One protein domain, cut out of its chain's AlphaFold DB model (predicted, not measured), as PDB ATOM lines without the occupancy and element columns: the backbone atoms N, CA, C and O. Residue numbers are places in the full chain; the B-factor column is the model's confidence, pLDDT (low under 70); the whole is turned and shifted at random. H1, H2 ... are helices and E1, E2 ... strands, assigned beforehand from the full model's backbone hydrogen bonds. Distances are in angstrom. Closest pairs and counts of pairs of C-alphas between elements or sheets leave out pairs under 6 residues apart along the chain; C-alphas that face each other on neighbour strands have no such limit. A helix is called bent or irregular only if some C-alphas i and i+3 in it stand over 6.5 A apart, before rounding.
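This is residues 69 to 184 of the 190 residues of an uncharacterized protein of Fusarium culmorum (UniProt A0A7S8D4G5). A twisted five-stranded sheet, with the long hairpin E5 and E6 running through it, has helix H1 packed over one face; the small two-stranded hairpin E1 and E2 crosses the other face, with H3 beside that hairpin. The short H2 sits at one end of the long axis, and the turn between E5 and E6 makes the other. The printed part has 116 residues, with three named helices and seven named strands in the order E1 E2 E3 E4 H1 H2 E5 E6 E7 H3. The large sheet runs E3 E4 E6 E5 E7 and is mixed, E1 and E2 form an antiparallel sheet, and the class is mixed, helices and strands. The whole is compact, with a radius of gyration of the C-alphas of 13.6 A, yet elongated, spanning 41 by 27 by 24 A.

In the large sheet, E3 is residues 96 to 99, E4 107 to 111, E6 149 to 159 with 31.8 A, E5 136 to 146 with 30.9 A, and E7 166 to 170. E1, residues 74 to 78, begins at C-alpha 74 (13.923, 156.491, 384.580), and E2 is residues 81 to 85. H1, residues 114 to 126, is 19.4 A long, and H2 is residues 130 to 134. H3, residues 173 to 183, is 15.7 A long and ends at C-alpha 183 (4.180, 160.739, 376.539).

E6 and E5, a hairpin, are antiparallel at 162 degrees, with N 140 and O 155 2.8 A apart. E4 is antiparallel to E6 (N 109 and O 154, 2.9 A) and forms a hairpin with E3 (N 98 and O 108, 2.8 A). E7 is parallel to E5 at 38 degrees, with N 169 and O 139 2.8 A apart. E4, H1 H2 and E5 form a split strand-helix-strand unit, two strands running the same way with E6 between them, and its crossover is right-handed. H1 is on the sheet at a height of 8.5 A, over E6, and runs only just slantwise to the strands, at 31 degrees to E6 on the local plane. H3 is on the opposite face, giving three layers, helices on both faces of the sheet. H2 only grazes the sheet with residues 132 to 134. In the hairpin E1 and E2, N 76 and O 83 are 2.9 A apart. The closest C-alphas of E2 and E6 are those of Phe 83 and Ser 153, 5.2 A; those of E2 and H3 are Ile 81 and Pro 173, 5.3 A. H2, only just, and H3 are irregular: C-alphas 131 and 134 are 6.8 A apart, C-alphas 174 and 177 7.1 A. O i to N i+4 pairs are within hydrogen-bond range in 6 of 9 for H1, 5 of 7 for H3 and 0 of 1 for H2, which has 1 of 2 O i to N i+3 pairs within range.

The two C-alphas farthest apart, those of Glu 131 and Gly 148, are 41.9 A apart. The printed part has no cut, and no link is long. Mean pLDDT of the printed part is 85.5; residues 87 to 92 and residue 162 are under 70.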
ATOM      1  N   ILE A  69      10.289 164.037 396.130       87.31
ATOM      2  CA  ILE A  69      10.595 164.424 394.744       87.31
ATOM      3  C   ILE A  69      12.102 164.217 394.517       87.31
ATOM      4  O   ILE A  69      12.905 164.582 395.375       87.31
ATOM      5  N   VAL A  70      12.492 163.618 393.391       85.00
ATOM      6  CA  VAL A  70      13.902 163.462 392.975       85.00
ATOM      7  C   VAL A  70      14.180 164.233 391.687       85.00
ATOM      8  O   VAL A  70      13.266 164.468 390.900       85.00
ATOM      9  N   SER A  71      15.441 164.608 391.457       81.12
ATOM     10  CA  SER A  71      15.835 165.393 390.276       81.12
ATOM     11  C   SER A  71      15.823 164.599 388.968       81.12
ATOM     12  O   SER A  71      15.573 165.188 387.927       81.12
ATOM     13  N   HIS A  72      16.079 163.287 389.013       81.56
ATOM     14  CA  HIS A  72      16.098 162.409 387.842       81.56
ATOM     15  C   HIS A  72      15.620 161.001 388.204       81.56
ATOM     16  O   HIS A  72      16.092 160.408 389.180       81.56
ATOM     17  N   ALA A  73      14.735 160.442 387.382       85.19
ATOM     18  CA  ALA A  73      14.338 159.040 387.426       85.19
ATOM     19  C   ALA A  73      14.069 158.509 386.010       85.19
ATOM     20  O   ALA A  73      13.768 159.282 385.101       85.19
ATOM     21  N   HIS A  74      14.146 157.190 385.848       85.44
ATOM     22  CA  HIS A  74      13.923 156.491 384.580       85.44
ATOM     23  C   HIS A  74      12.975 155.309 384.780       85.44
ATOM     24  O   HIS A  74      12.819 154.820 385.899       85.44
ATOM     25  N   VAL A  75      12.362 154.851 383.690       87.94
ATOM     26  CA  VAL A  75      11.713 153.537 383.617       87.94
ATOM     27  C   VAL A  75      12.709 152.577 382.972       87.94
ATOM     28  O   VAL A  75      13.227 152.886 381.899       87.94
ATOM     29  N   ILE A  76      12.963 151.448 383.629       86.50
ATOM     30  CA  ILE A  76      13.689 150.294 383.086       86.50
ATOM     31  C   ILE A  76      12.666 149.208 382.750       86.50
ATOM     32  O   ILE A  76      11.670 149.056 383.461       86.50
ATOM     33  N   VAL A  77      12.932 148.457 381.684       87.56
ATOM     34  CA  VAL A  77      12.269 147.194 381.345       87.56
ATOM     35  C   VAL A  77      13.299 146.075 381.515       87.56
ATOM     36  O   VAL A  77      14.420 146.212 381.040       87.56
ATOM     37  N   ASP A  78      12.936 144.997 382.207       83.00
ATOM     38  CA  ASP A  78      13.760 143.799 382.406       83.00
ATOM     39  C   ASP A  78      12.863 142.567 382.234       83.00
ATOM     40  O   ASP A  78      12.011 142.281 383.076       83.00
ATOM     41  N   ARG A  79      13.032 141.861 381.107       81.56
ATOM     42  CA  ARG A  79      12.248 140.673 380.721       81.56
ATOM     43  C   ARG A  79      10.736 140.917 380.836       81.56
ATOM     44  O   ARG A  79      10.172 141.683 380.059       81.56
ATOM     45  N   ASP A  80      10.100 140.274 381.811       85.62
ATOM     46  CA  ASP A  80       8.657 140.222 382.032       85.62
ATOM     47  C   ASP A  80       8.144 141.352 382.948       85.62
ATOM     48  O   ASP A  80       6.960 141.390 383.289       85.62
ATOM     49  N   ILE A  81       9.011 142.287 383.361       89.06
ATOM     50  CA  ILE A  81       8.655 143.387 384.261       89.06
ATOM     51  C   ILE A  81       9.255 144.730 383.824       89.06
ATOM     52  O   ILE A  81      10.209 144.814 383.054       89.06
ATOM     53  N   TRP A  82       8.689 145.817 384.339       90.94
ATOM     54  CA  TRP A  82       9.288 147.149 384.293       90.94
ATOM     55  C   TRP A  82       9.329 147.735 385.700       90.94
ATOM     56  O   TRP A  82       8.602 147.288 386.584       90.94
ATOM     57  N   PHE A  83      10.170 148.734 385.936       90.62
ATOM     58  CA  PHE A  83      10.181 149.458 387.206       90.62
ATOM     59  C   PHE A  83      10.781 150.854 387.064       90.62
ATOM     60  O   PHE A  83      11.526 151.146 386.129       90.62
ATOM     61  N   VAL A  84      10.482 151.733 388.021       89.81
ATOM     62  CA  VAL A  84      11.087 153.072 388.087       89.81
ATOM     63  C   VAL A  84      12.373 153.030 388.932       89.81
ATOM     64  O   VAL A  84      12.434 152.370 389.972       89.81
ATOM     65  N   CYS A  85      13.424 153.734 388.515       85.75
ATOM     66  CA  CYS A  85      14.706 153.817 389.229       85.75
ATOM     67  C   CYS A  85      15.280 155.249 389.226       85.75
ATOM     68  O   CYS A  85      14.776 156.128 388.529       85.75
ATOM     69  N   VAL A  86      16.338 155.499 390.008       83.44
ATOM     70  CA  VAL A  86      17.020 156.805 390.109       83.44
ATOM     71  C   VAL A  86      18.445 156.667 389.578       83.44
ATOM     72  O   VAL A  86      19.252 155.992 390.208       83.44
ATOM     73  N   ARG A  87      18.786 157.348 388.471       68.31
ATOM     74  CA  ARG A  87      20.050 157.146 387.719       68.31
ATOM     75  C   ARG A  87      21.315 157.116 388.578       68.31
ATOM     76  O   ARG A  87      22.219 156.338 388.312       68.31
ATOM     77  N   LYS A  88      21.383 157.961 389.613       54.19
ATOM     78  CA  LYS A  88      22.580 158.107 390.459       54.19
ATOM     79  C   LYS A  88      22.820 156.931 391.424       54.19
ATOM     80  O   LYS A  88      23.796 156.967 392.163       54.19
ATOM     81  N   PHE A  89      21.942 155.918 391.456       48.97
ATOM     82  CA  PHE A  89      22.125 154.697 392.245       48.97
ATOM     83  C   PHE A  89      21.437 153.485 391.591       48.97
ATOM     84  O   PHE A  89      20.215 153.467 391.473       48.97
ATOM     85  N   PHE A  90      22.181 152.399 391.351       52.50
ATOM     86  CA  PHE A  90      21.595 151.063 391.127       52.50
ATOM     87  C   PHE A  90      20.840 150.523 392.365       52.50
ATOM     88  O   PHE A  90      20.124 149.528 392.290       52.50
ATOM     89  N   ASN A  91      20.945 151.208 393.511       55.53
ATOM     90  CA  ASN A  91      20.118 150.946 394.685       55.53
ATOM     91  C   ASN A  91      18.637 151.194 394.371       55.53
ATOM     92  O   ASN A  91      18.236 152.324 394.076       55.53
ATOM     93  N   LEU A  92      17.825 150.154 394.556       68.31
ATOM     94  CA  LEU A  92      16.365 150.152 394.440       68.31
ATOM     95  C   LEU A  92      15.714 151.004 395.545       68.31
ATOM     96  O   LEU A  92      15.141 150.501 396.513       68.31
ATOM     97  N   LYS A  93      15.850 152.328 395.428       82.06
ATOM     98  CA  LYS A  93      15.166 153.296 396.289       82.06
ATOM     99  C   LYS A  93      13.656 153.196 396.066       82.06
ATOM    100  O   LYS A  93      13.188 152.890 394.975       82.06
ATOM    101  N   VAL A  94      12.900 153.485 397.117       88.69
ATOM    102  CA  VAL A  94      11.434 153.459 397.134       88.69
ATOM    103  C   VAL A  94      10.914 154.727 397.802       88.69
ATOM    104  O   VAL A  94      11.659 155.419 398.496       88.69
ATOM    105  N   ASN A  95       9.633 155.015 397.598       90.50
ATOM    106  CA  ASN A  95       8.950 156.227 398.045       90.50
ATOM    107  C   ASN A  95       9.572 157.499 397.450       90.50
ATOM    108  O   ASN A  95       9.924 158.452 398.144       90.50
ATOM    109  N   PHE A  96       9.676 157.511 396.123       90.50
ATOM    110  CA  PHE A  96      10.060 158.690 395.359       90.50
ATOM    111  C   PHE A  96       9.148 158.914 394.149       90.50
ATOM    112  O   PHE A  96       8.475 157.998 393.672       90.50
ATOM    113  N   CYS A  97       9.159 160.138 393.632       92.00
ATOM    114  CA  CYS A  97       8.509 160.520 392.388       92.00
ATOM    115  C   CYS A  97       9.334 161.562 391.620       92.00
ATOM    116  O   CYS A  97      10.138 162.295 392.193       92.00
ATOM    117  N   TYR A  98       9.128 161.614 390.311       89.75
ATOM    118  CA  TYR A  98       9.793 162.516 389.382       89.75
ATOM    119  C   TYR A  98       8.762 163.055 388.395       89.75
ATOM    120  O   TYR A  98       7.969 162.292 387.834       89.75
ATOM    121  N   ARG A  99       8.772 164.372 388.179       90.69
ATOM    122  CA  ARG A  99       7.999 165.011 387.116       90.69
ATOM    123  C   ARG A  99       8.814 164.952 385.835       90.69
ATOM    124  O   ARG A  99       9.883 165.548 385.775       90.69
ATOM    125  N   ILE A 100       8.286 164.305 384.804       87.31
ATOM    126  CA  ILE A 100       8.904 164.344 383.479       87.31
ATOM    127  C   ILE A 100       8.766 165.777 382.925       87.31
ATOM    128  O   ILE A 100       7.645 166.305 382.896       87.31
ATOM    129  N   PRO A 101       9.866 166.427 382.495       82.62
ATOM    130  CA  PRO A 101       9.813 167.735 381.855       82.62
ATOM    131  C   PRO A 101       8.928 167.706 380.602       82.62
ATOM    132  O   PRO A 101       9.084 166.846 379.739       82.62
ATOM    133  N   GLY A 102       7.986 168.646 380.501       79.00
ATOM    134  CA  GLY A 102       7.090 168.764 379.351       79.00
ATOM    135  C   GLY A 102       5.661 169.214 379.695       79.00
ATOM    136  O   GLY A 102       5.286 169.309 380.869       79.00
ATOM    137  N   PRO A 103       4.828 169.482 378.670       76.69
ATOM    138  CA  PRO A 103       3.509 170.107 378.836       76.69
ATOM    139  C   PRO A 103       2.416 169.166 379.377       76.69
ATOM    140  O   PRO A 103       1.384 169.626 379.865       76.69
ATOM    141  N   LYS A 104       2.620 167.843 379.308       76.69
ATOM    142  CA  LYS A 104       1.594 166.823 379.618       76.69
ATOM    143  C   LYS A 104       1.402 166.545 381.121       76.69
ATOM    144  O   LYS A 104       0.538 165.749 381.477       76.69
ATOM    145  N   ASN A 105       2.207 167.176 381.987       85.25
ATOM    146  CA  ASN A 105       2.296 166.899 383.431       85.25
ATOM    147  C   ASN A 105       2.353 165.389 383.745       85.25
ATOM    148  O   ASN A 105       1.598 164.873 384.571       85.25
ATOM    149  N   THR A 106       3.238 164.677 383.045       89.12
ATOM    150  CA  THR A 106       3.508 163.259 383.292       89.12
ATOM    151  C   THR A 106       4.429 163.110 384.501       89.12
ATOM    152  O   THR A 106       5.399 163.856 384.649       89.12
ATOM    153  N   TRP A 107       4.146 162.132 385.355       93.00
ATOM    154  CA  TRP A 107       4.994 161.775 386.494       93.00
ATOM    155  C   TRP A 107       5.339 160.290 386.453       93.00
ATOM    156  O   TRP A 107       4.537 159.483 385.986       93.00
ATOM    157  N   ILE A 108       6.498 159.924 386.992       93.19
ATOM    158  CA  ILE A 108       6.845 158.535 387.310       93.19
ATOM    159  C   ILE A 108       7.196 158.422 388.789       93.19
ATOM    160  O   ILE A 108       7.697 159.374 389.389       93.19
ATOM    161  N   ALA A 109       6.892 157.285 389.404       93.75
ATOM    162  CA  ALA A 109       7.079 157.087 390.836       93.75
ATOM    163  C   ALA A 109       7.342 155.626 391.187       93.75
ATOM    164  O   ALA A 109       6.948 154.720 390.458       93.75
ATOM    165  N   ARG A 110       7.953 155.417 392.353       93.12
ATOM    166  CA  ARG A 110       8.081 154.106 392.984       93.12
ATOM    167  C   ARG A 110       7.760 154.217 394.458       93.12
ATOM    168  O   ARG A 110       8.342 155.054 395.146       93.12
ATOM    169  N   ILE A 111       6.857 153.383 394.956       93.25
ATOM    170  CA  ILE A 111       6.398 153.399 396.350       93.25
ATOM    171  C   ILE A 111       6.468 151.999 396.961       93.25
ATOM    172  O   ILE A 111       6.287 151.012 396.265       93.25
ATOM    173  N   SER A 112       6.731 151.903 398.263       90.62
ATOM    174  CA  SER A 112       6.852 150.617 398.970       90.62
ATOM    175  C   SER A 112       5.514 150.022 399.423       90.62
ATOM    176  O   SER A 112       5.502 148.950 400.013       90.62
ATOM    177  N   SER A 113       4.393 150.730 399.244       87.31
ATOM    178  CA  SER A 113       3.046 150.215 399.521       87.31
ATOM    179  C   SER A 113       1.956 151.117 398.913       87.31
ATOM    180  O   SER A 113       2.203 152.310 398.698       87.31
ATOM    181  N   PRO A 114       0.719 150.613 398.712       86.38
ATOM    182  CA  PRO A 114      -0.411 151.427 398.251       86.38
ATOM    183  C   PRO A 114      -0.776 152.587 399.191       86.38
ATOM    184  O   PRO A 114      -1.318 153.596 398.745       86.38
ATOM    185  N   ALA A 115      -0.458 152.489 400.489       86.50
ATOM    186  CA  ALA A 115      -0.738 153.549 401.463       86.50
ATOM    187  C   ALA A 115      -0.012 154.867 401.126       86.50
ATOM    188  O   ALA A 115      -0.519 155.955 401.413       86.50
ATOM    189  N   ASN A 116       1.142 154.773 400.463       88.12
ATOM    190  CA  ASN A 116       1.968 155.917 400.085       88.12
ATOM    191  C   ASN A 116       1.461 156.606 398.800       88.12
ATOM    192  O   ASN A 116       1.824 157.753 398.530       88.12
ATOM    193  N   GLU A 117       0.549 155.972 398.047       88.62
ATOM    194  CA  GLU A 117      -0.097 156.579 396.874       88.62
ATOM    195  C   GLU A 117      -0.886 157.844 397.265       88.62
ATOM    196  O   GLU A 117      -1.017 158.761 396.461       88.62
ATOM    197  N   VAL A 118      -1.352 157.959 398.518       88.38
ATOM    198  CA  VAL A 118      -2.084 159.139 399.018       88.38
ATOM    199  C   VAL A 118      -1.217 160.404 399.057       88.38
ATOM    200  O   VAL A 118      -1.728 161.490 398.776       88.38
ATOM    201  N   GLU A 119       0.078 160.302 399.379       88.25
ATOM    202  CA  GLU A 119       0.996 161.453 399.334       88.25
ATOM    203  C   GLU A 119       1.390 161.763 397.881       88.25
ATOM    204  O   GLU A 119       1.289 162.911 397.451       88.25
ATOM    205  N   LEU A 120       1.687 160.734 397.079       90.81
ATOM    206  CA  LEU A 120       1.940 160.853 395.636       90.81
ATOM    207  C   LEU A 120       0.790 161.566 394.892       90.81
ATOM    208  O   LEU A 120       1.018 162.504 394.129       90.81
ATOM    209  N   ILE A 121      -0.462 161.189 395.170       89.56
ATOM    210  CA  ILE A 121      -1.682 161.799 394.613       89.56
ATOM    211  C   ILE A 121      -1.791 163.293 394.953       89.56
ATOM    212  O   ILE A 121      -2.341 164.052 394.144       89.56
ATOM    213  N   ARG A 122      -1.279 163.723 396.114       86.94
ATOM    214  CA  ARG A 122      -1.238 165.134 396.533       86.94
ATOM    215  C   ARG A 122      -0.086 165.881 395.869       86.94
ATOM    216  O   ARG A 122      -0.325 166.966 395.355       86.94
ATOM    217  N   ILE A 123       1.107 165.285 395.794       88.75
ATOM    218  CA  ILE A 123       2.269 165.866 395.103       88.75
ATOM    219  C   ILE A 123       1.941 166.117 393.624       88.75
ATOM    220  O   ILE A 123       2.067 167.246 393.155       88.75
ATOM    221  N   VAL A 124       1.428 165.115 392.899       88.81
ATOM    222  CA  VAL A 124       0.998 165.289 391.497       88.81
ATOM    223  C   VAL A 124      -0.139 166.313 391.392       88.81
ATOM    224  O   VAL A 124      -0.155 167.127 390.471       88.81
ATOM    225  N   GLY A 125      -1.077 166.303 392.348       86.31
ATOM    226  CA  GLY A 125      -2.218 167.221 392.385       86.31
ATOM    227  C   GLY A 125      -1.841 168.692 392.601       86.31
ATOM    228  O   GLY A 125      -2.460 169.572 392.006       86.31
ATOM    229  N   HIS A 126      -0.813 168.958 393.411       85.50
ATOM    230  CA  HIS A 126      -0.276 170.295 393.675       85.50
ATOM    231  C   HIS A 126       0.330 170.927 392.414       85.50
ATOM    232  O   HIS A 126       0.097 172.097 392.123       85.50
ATOM    233  N   HIS A 127       1.058 170.129 391.630       85.69
ATOM    234  CA  HIS A 127       1.789 170.586 390.446       85.69
ATOM    235  C   HIS A 127       0.958 170.614 389.149       85.69
ATOM    236  O   HIS A 127       1.495 170.961 388.095       85.69
ATOM    237  N   LEU A 128      -0.337 170.271 389.207       84.06
ATOM    238  CA  LEU A 128      -1.260 170.423 388.079       84.06
ATOM    239  C   LEU A 128      -1.489 171.912 387.754       84.06
ATOM    240  O   LEU A 128      -1.961 172.653 388.625       84.06
ATOM    241  N   PRO A 129      -1.276 172.347 386.495       81.56
ATOM    242  CA  PRO A 129      -1.782 173.627 386.005       81.56
ATOM    243  C   PRO A 129      -3.283 173.772 386.285       81.56
ATOM    244  O   PRO A 129      -4.023 172.787 386.239       81.56
ATOM    245  N   GLN A 130      -3.751 174.995 386.550       81.19
ATOM    246  CA  GLN A 130      -5.133 175.268 386.977       81.19
ATOM    247  C   GLN A 130      -6.187 174.657 386.031       81.19
ATOM    248  O   GLN A 130      -7.178 174.091 386.492       81.19
ATOM    249  N   GLU A 131      -5.933 174.698 384.722       81.62
ATOM    250  CA  GLU A 131      -6.756 174.088 383.667       81.62
ATOM    251  C   GLU A 131      -6.845 172.556 383.778       81.62
ATOM    252  O   GLU A 131      -7.909 171.962 383.588       81.62
ATOM    253  N   GLN A 132      -5.732 171.908 384.133       81.00
ATOM    254  CA  GLN A 132      -5.611 170.453 384.223       81.00
ATOM    255  C   GLN A 132      -6.165 169.893 385.547       81.00
ATOM    256  O   GLN A 132      -6.372 168.688 385.663       81.00
ATOM    257  N   LYS A 133      -6.511 170.728 386.541       80.31
ATOM    258  CA  LYS A 133      -7.113 170.279 387.822       80.31
ATOM    259  C   LYS A 133      -8.493 169.610 387.684       80.31
ATOM    260  O   LYS A 133      -9.016 169.077 388.660       80.31
ATOM    261  N   ARG A 134      -9.099 169.637 386.489       81.75
ATOM    262  CA  ARG A 134     -10.352 168.928 386.163       81.75
ATOM    263  C   ARG A 134     -10.143 167.600 385.416       81.75
ATOM    264  O   ARG A 134     -11.138 166.956 385.108       81.75
ATOM    265  N   TYR A 135      -8.899 167.235 385.098       85.88
ATOM    266  CA  TYR A 135      -8.560 166.081 384.258       85.88
ATOM    267  C   TYR A 135      -8.625 164.761 385.044       85.88
ATOM    268  O   TYR A 135      -8.423 164.731 386.261       85.88
ATOM    269  N   ASP A 136      -8.856 163.661 384.331       88.81
ATOM    270  CA  ASP A 136      -8.714 162.307 384.863       88.81
ATOM    271  C   ASP A 136      -7.229 161.921 384.909       88.81
ATOM    272  O   ASP A 136      -6.436 162.316 384.049       88.81
ATOM    273  N   ARG A 137      -6.836 161.123 385.904       90.19
ATOM    274  CA  ARG A 137      -5.467 160.608 386.043       90.19
ATOM    275  C   ARG A 137      -5.440 159.119 385.748       90.19
ATOM    276  O   ARG A 137      -6.098 158.344 386.436       90.19
ATOM    277  N   VAL A 138      -4.666 158.711 384.747       93.25
ATOM    278  CA  VAL A 138      -4.408 157.295 384.466       93.25
ATOM    279  C   VAL A 138      -3.102 156.909 385.142       93.25
ATOM    280  O   VAL A 138      -2.056 157.467 384.821       93.25
ATOM    281  N   HIS A 139      -3.178 155.984 386.093       95.12
ATOM    282  CA  HIS A 139      -2.019 155.391 386.750       95.12
ATOM    283  C   HIS A 139      -1.753 154.051 386.058       95.12
ATOM    284  O   HIS A 139      -2.508 153.096 386.243       95.12
ATOM    285  N   TYR A 140      -0.713 153.992 385.233       95.50
ATOM    286  CA  TYR A 140      -0.163 152.749 384.694       95.50
ATOM    287  C   TYR A 140       0.753 152.156 385.766       95.50
ATOM    288  O   TYR A 140       1.614 152.868 386.279       95.50
ATOM    289  N   ILE A 141       0.508 150.912 386.170       95.19
ATOM    290  CA  ILE A 141       1.067 150.311 387.386       95.19
ATOM    291  C   ILE A 141       1.613 148.915 387.095       95.19
ATOM    292  O   ILE A 141       0.996 148.139 386.362       95.19
ATOM    293  N   THR A 142       2.720 148.598 387.753       93.81
ATOM    294  CA  THR A 142       3.192 147.236 388.011       93.81
ATOM    295  C   THR A 142       3.591 147.100 389.485       93.81
ATOM    296  O   THR A 142       3.744 148.107 390.184       93.81
ATOM    297  N   SER A 143       3.721 145.863 389.952       92.44
ATOM    298  CA  SER A 143       4.214 145.527 391.288       92.44
ATOM    299  C   SER A 143       5.419 144.613 391.137       92.44
ATOM    300  O   SER A 143       5.317 143.558 390.514       92.44
ATOM    301  N   GLU A 144       6.546 144.996 391.722       86.56
ATOM    302  CA  GLU A 144       7.814 144.295 391.580       86.56
ATOM    303  C   GLU A 144       8.381 143.861 392.939       86.56
ATOM    304  O   GLU A 144       8.380 144.632 393.897       86.56
ATOM    305  N   SER A 145       8.895 142.629 393.023       84.19
ATOM    306  CA  SER A 145       9.621 142.134 394.199       84.19
ATOM    307  C   SER A 145      11.079 141.907 393.827       84.19
ATOM    308  O   SER A 145      11.400 141.020 393.040       84.19
ATOM    309  N   LEU A 146      11.969 142.746 394.357       71.38
ATOM    310  CA  LEU A 146      13.394 142.738 394.027       71.38
ATOM    311  C   LEU A 146      14.218 142.776 395.316       71.38
ATOM    312  O   LEU A 146      14.000 143.618 396.188       71.38
ATOM    313  N   GLY A 147      15.145 141.826 395.471       70.31
ATOM    314  CA  GLY A 147      15.908 141.657 396.715       70.31
ATOM    315  C   GLY A 147      15.029 141.367 397.942       70.31
ATOM    316  O   GLY A 147      15.334 141.841 399.034       70.31
ATOM    317  N   GLY A 148      13.906 140.663 397.750       75.44
ATOM    318  CA  GLY A 148      12.930 140.360 398.807       75.44
ATOM    319  C   GLY A 148      12.105 141.562 399.282       75.44
ATOM    320  O   GLY A 148      11.481 141.487 400.338       75.44
ATOM    321  N   LYS A 149      12.115 142.681 398.544       79.06
ATOM    322  CA  LYS A 149      11.347 143.889 398.864       79.06
ATOM    323  C   LYS A 149      10.319 144.153 397.778       79.06
ATOM    324  O   LYS A 149      10.681 144.374 396.623       79.06
ATOM    325  N   GLU A 150       9.055 144.169 398.180       89.19
ATOM    326  CA  GLU A 150       7.958 144.618 397.331       89.19
ATOM    327  C   GLU A 150       8.012 146.136 397.132       89.19
ATOM    328  O   GLU A 150       8.259 146.917 398.059       89.19
ATOM    329  N   ALA A 151       7.753 146.551 395.903       92.12
ATOM    330  CA  ALA A 151       7.542 147.928 395.515       92.12
ATOM    331  C   ALA A 151       6.512 147.985 394.379       92.12
ATOM    332  O   ALA A 151       6.203 146.988 393.731       92.12
ATOM    333  N   ILE A 152       5.940 149.167 394.185       94.56
ATOM    334  CA  ILE A 152       4.957 149.457 393.149       94.56
ATOM    335  C   ILE A 152       5.528 150.590 392.310       94.56
ATOM    336  O   ILE A 152       5.747 151.695 392.822       94.56
ATOM    337  N   SER A 153       5.747 150.320 391.030       94.31
ATOM    338  CA  SER A 153       6.183 151.295 390.037       94.31
ATOM    339  C   SER A 153       4.986 151.867 389.269       94.31
ATOM    340  O   SER A 153       4.071 151.143 388.874       94.31
ATOM    341  N   LEU A 154       4.968 153.192 389.087       95.56
ATOM    342  CA  LEU A 154       3.855 153.933 388.485       95.56
ATOM    343  C   LEU A 154       4.326 154.904 387.398       95.56
ATOM    344  O   LEU A 154       5.287 155.649 387.597       95.56
ATOM    345  N   ILE A 155       3.559 154.990 386.309       94.44
ATOM    346  CA  ILE A 155       3.563 156.107 385.353       94.44
ATOM    347  C   ILE A 155       2.184 156.775 385.427       94.44
ATOM    348  O   ILE A 155       1.154 156.121 385.267       94.44
ATOM    349  N   ILE A 156       2.149 158.082 385.679       94.06
ATOM    350  CA  ILE A 156       0.925 158.863 385.890       94.06
ATOM    351  C   ILE A 156       0.743 159.848 384.736       94.06
ATOM    352  O   ILE A 156       1.567 160.738 384.520       94.06
ATOM    353  N   GLU A 157      -0.369 159.705 384.020       91.69
ATOM    354  CA  GLU A 157      -0.763 160.549 382.891       91.69
ATOM    355  C   GLU A 157      -2.033 161.348 383.213       91.69
ATOM    356  O   GLU A 157      -3.028 160.783 383.673       91.69
ATOM    357  N   CYS A 158      -2.037 162.648 382.914       88.44
ATOM    358  CA  CYS A 158      -3.204 163.515 383.078       88.44
ATOM    359  C   CYS A 158      -3.969 163.635 381.745       88.44
ATOM    360  O   CYS A 158      -3.480 164.259 380.804       88.44
ATOM    361  N   LYS A 159      -5.174 163.058 381.645       84.62
ATOM    362  CA  LYS A 159      -5.997 163.055 380.419       84.62
ATOM    363  C   LYS A 159      -7.163 164.031 380.506       84.62
ATOM    364  O   LYS A 159      -7.882 164.062 381.501       84.62
ATOM    365  N   LYS A 160      -7.400 164.773 379.418       80.62
ATOM    366  CA  LYS A 160      -8.529 165.707 379.264       80.62
ATOM    367  C   LYS A 160      -9.865 164.952 379.197       80.62
ATOM    368  O   LYS A 160     -10.429 164.745 378.129       80.62
ATOM    369  N   ALA A 161     -10.349 164.545 380.361       74.25
ATOM    370  CA  ALA A 161     -11.644 163.935 380.612       74.25
ATOM    371  C   ALA A 161     -12.161 164.469 381.956       74.25
ATOM    372  O   ALA A 161     -11.381 164.719 382.872       74.25
ATOM    373  N   THR A 162     -13.461 164.743 382.040       67.12
ATOM    374  CA  THR A 162     -14.009 165.710 383.012       67.12
ATOM    375  C   THR A 162     -14.399 165.103 384.364       67.12
ATOM    376  O   THR A 162     -14.982 165.800 385.197       67.12
ATOM    377  N   THR A 163     -14.142 163.810 384.592       77.62
ATOM    378  CA  THR A 163     -14.726 163.064 385.724       77.62
ATOM    379  C   THR A 163     -13.913 163.152 387.021       77.62
ATOM    380  O   THR A 163     -14.405 162.758 388.079       77.62
ATOM    381  N   ARG A 164     -12.696 163.717 386.954       80.44
ATOM    382  CA  ARG A 164     -11.676 163.805 388.018       80.44
ATOM    383  C   ARG A 164     -11.296 162.451 388.631       80.44
ATOM    384  O   ARG A 164     -10.843 162.391 389.778       80.44
ATOM    385  N   ARG A 165     -11.491 161.356 387.894       87.50
ATOM    386  CA  ARG A 165     -11.256 159.985 388.367       87.50
ATOM    387  C   ARG A 165      -9.775 159.621 388.331       87.50
ATOM    388  O   ARG A 165      -9.003 160.135 387.522       87.50
ATOM    389  N   ILE A 166      -9.399 158.688 389.202       88.94
ATOM    390  CA  ILE A 166      -8.128 157.965 389.123       88.94
ATOM    391  C   ILE A 166      -8.425 156.598 388.509       88.94
ATOM    392  O   ILE A 166      -9.235 155.839 389.038       88.94
ATOM    393  N   ILE A 167      -7.789 156.303 387.380       91.81
ATOM    394  CA  ILE A 167      -7.968 155.077 386.602       91.81
ATOM    395  C   ILE A 167      -6.667 154.285 386.709       91.81
ATOM    396  O   ILE A 167      -5.689 154.610 386.036       91.81
ATOM    397  N   ARG A 168      -6.638 153.258 387.563       91.94
ATOM    398  CA  ARG A 168      -5.488 152.348 387.661       91.94
ATOM    399  C   ARG A 168      -5.526 151.323 386.522       91.94
ATOM    400  O   ARG A 168      -6.595 150.818 386.187       91.94
ATOM    401  N   LYS A 169      -4.367 151.016 385.939       94.31
ATOM    402  CA  LYS A 169      -4.182 149.998 384.897       94.31
ATOM    403  C   LYS A 169      -2.946 149.156 385.197       94.31
ATOM    404  O   LYS A 169      -1.836 149.678 385.143       94.31
ATOM    405  N   ALA A 170      -3.137 147.861 385.450       92.69
ATOM    406  CA  ALA A 170      -2.042 146.900 385.348       92.69
ATOM    407  C   ALA A 170      -1.451 146.979 383.930       92.69
ATOM    408  O   ALA A 170      -2.199 147.106 382.958       92.69
ATOM    409  N   THR A 171      -0.125 147.013 383.827       93.31
ATOM    410  CA  THR A 171       0.602 147.299 382.581       93.31
ATOM    411  C   THR A 171       1.826 146.394 382.518       93.31
ATOM    412  O   THR A 171       2.655 146.470 383.422       93.31
ATOM    413  N   GLY A 172       1.943 145.555 381.488       91.50
ATOM    414  CA  GLY A 172       3.139 144.746 381.252       91.50
ATOM    415  C   GLY A 172       4.263 145.539 380.565       91.50
ATOM    416  O   GLY A 172       4.034 146.666 380.102       91.50
ATOM    417  N   PRO A 173       5.494 144.996 380.528       90.38
ATOM    418  CA  PRO A 173       6.653 145.641 379.903       90.38
ATOM    419  C   PRO A 173       6.445 145.949 378.413       90.38
ATOM    420  O   PRO A 173       6.875 146.993 377.933       90.38
ATOM    421  N   GLU A 174       5.723 145.100 377.683       91.69
ATOM    422  CA  GLU A 174       5.449 145.236 376.247       91.69
ATOM    423  C   GLU A 174       4.704 146.534 375.883       91.69
ATOM    424  O   GLU A 174       4.848 147.064 374.781       91.69
ATOM    425  N   ASN A 175       3.934 147.093 376.820       91.06
ATOM    426  CA  ASN A 175       3.231 148.362 376.632       91.06
ATOM    427  C   ASN A 175       4.123 149.598 376.873       91.06
ATOM    428  O   ASN A 175       3.763 150.704 376.456       91.06
ATOM    429  N   ILE A 176       5.270 149.453 377.544       91.19
ATOM    430  CA  ILE A 176       6.063 150.571 378.077       91.19
ATOM    431  C   ILE A 176       6.671 151.470 376.982       91.19
ATOM    432  O   ILE A 176       6.416 152.680 377.051       91.19
ATOM    433  N   PRO A 177       7.303 150.950 375.908       88.50
ATOM    434  CA  PRO A 177       7.785 151.781 374.796       88.50
ATOM    435  C   PRO A 177       6.676 152.625 374.144       88.50
ATOM    436  O   PRO A 177       6.868 153.808 373.850       88.50
ATOM    437  N   SER A 178       5.469 152.060 374.005       89.00
ATOM    438  CA  SER A 178       4.296 152.772 373.471       89.00
ATOM    439  C   SER A 178       3.791 153.874 374.413       89.00
ATOM    440  O   SER A 178       3.291 154.907 373.960       89.00
ATOM    441  N   LEU A 179       3.918 153.702 375.734       89.06
ATOM    442  CA  LEU A 179       3.630 154.764 376.702       89.06
ATOM    443  C   LEU A 179       4.681 155.879 376.630       89.06
ATOM    444  O   LEU A 179       4.313 157.055 376.625       89.06
ATOM    445  N   GLN A 180       5.958 155.520 376.515       86.00
ATOM    446  CA  GLN A 180       7.094 156.436 376.418       86.00
ATOM    447  C   GLN A 180       7.059 157.313 375.170       86.00
ATOM    448  O   GLN A 180       7.062 158.538 375.304       86.00
ATOM    449  N   GLN A 181       6.902 156.727 373.979       85.38
ATOM    450  CA  GLN A 181       6.751 157.475 372.725       85.38
ATOM    451  C   GLN A 181       5.566 158.454 372.796       85.38
ATOM    452  O   GLN A 181       5.680 159.635 372.466       85.38
ATOM    453  N   ARG A 182       4.419 157.983 373.300       85.25
ATOM    454  CA  ARG A 182       3.174 158.760 373.387       85.25
ATOM    455  C   ARG A 182       3.239 159.888 374.423       85.25
ATOM    456  O   ARG A 182       2.625 160.945 374.234       85.25
ATOM    457  N   MET A 183       3.977 159.706 375.517       84.25
ATOM    458  CA  MET A 183       4.180 160.739 376.539       84.25
ATOM    459  C   MET A 183       5.345 161.681 376.195       84.25
ATOM    460  O   MET A 183       5.218 162.878 376.439       84.25
ATOM    461  N   GLY A 184       6.382 161.214 375.503       78.56
ATOM    462  CA  GLY A 184       7.553 162.005 375.111       78.56
ATOM    463  C   GLY A 184       8.711 161.909 376.107       78.56
ATOM    464  O   GLY A 184       9.299 162.928 376.447       78.56
TER     465      GLY A 184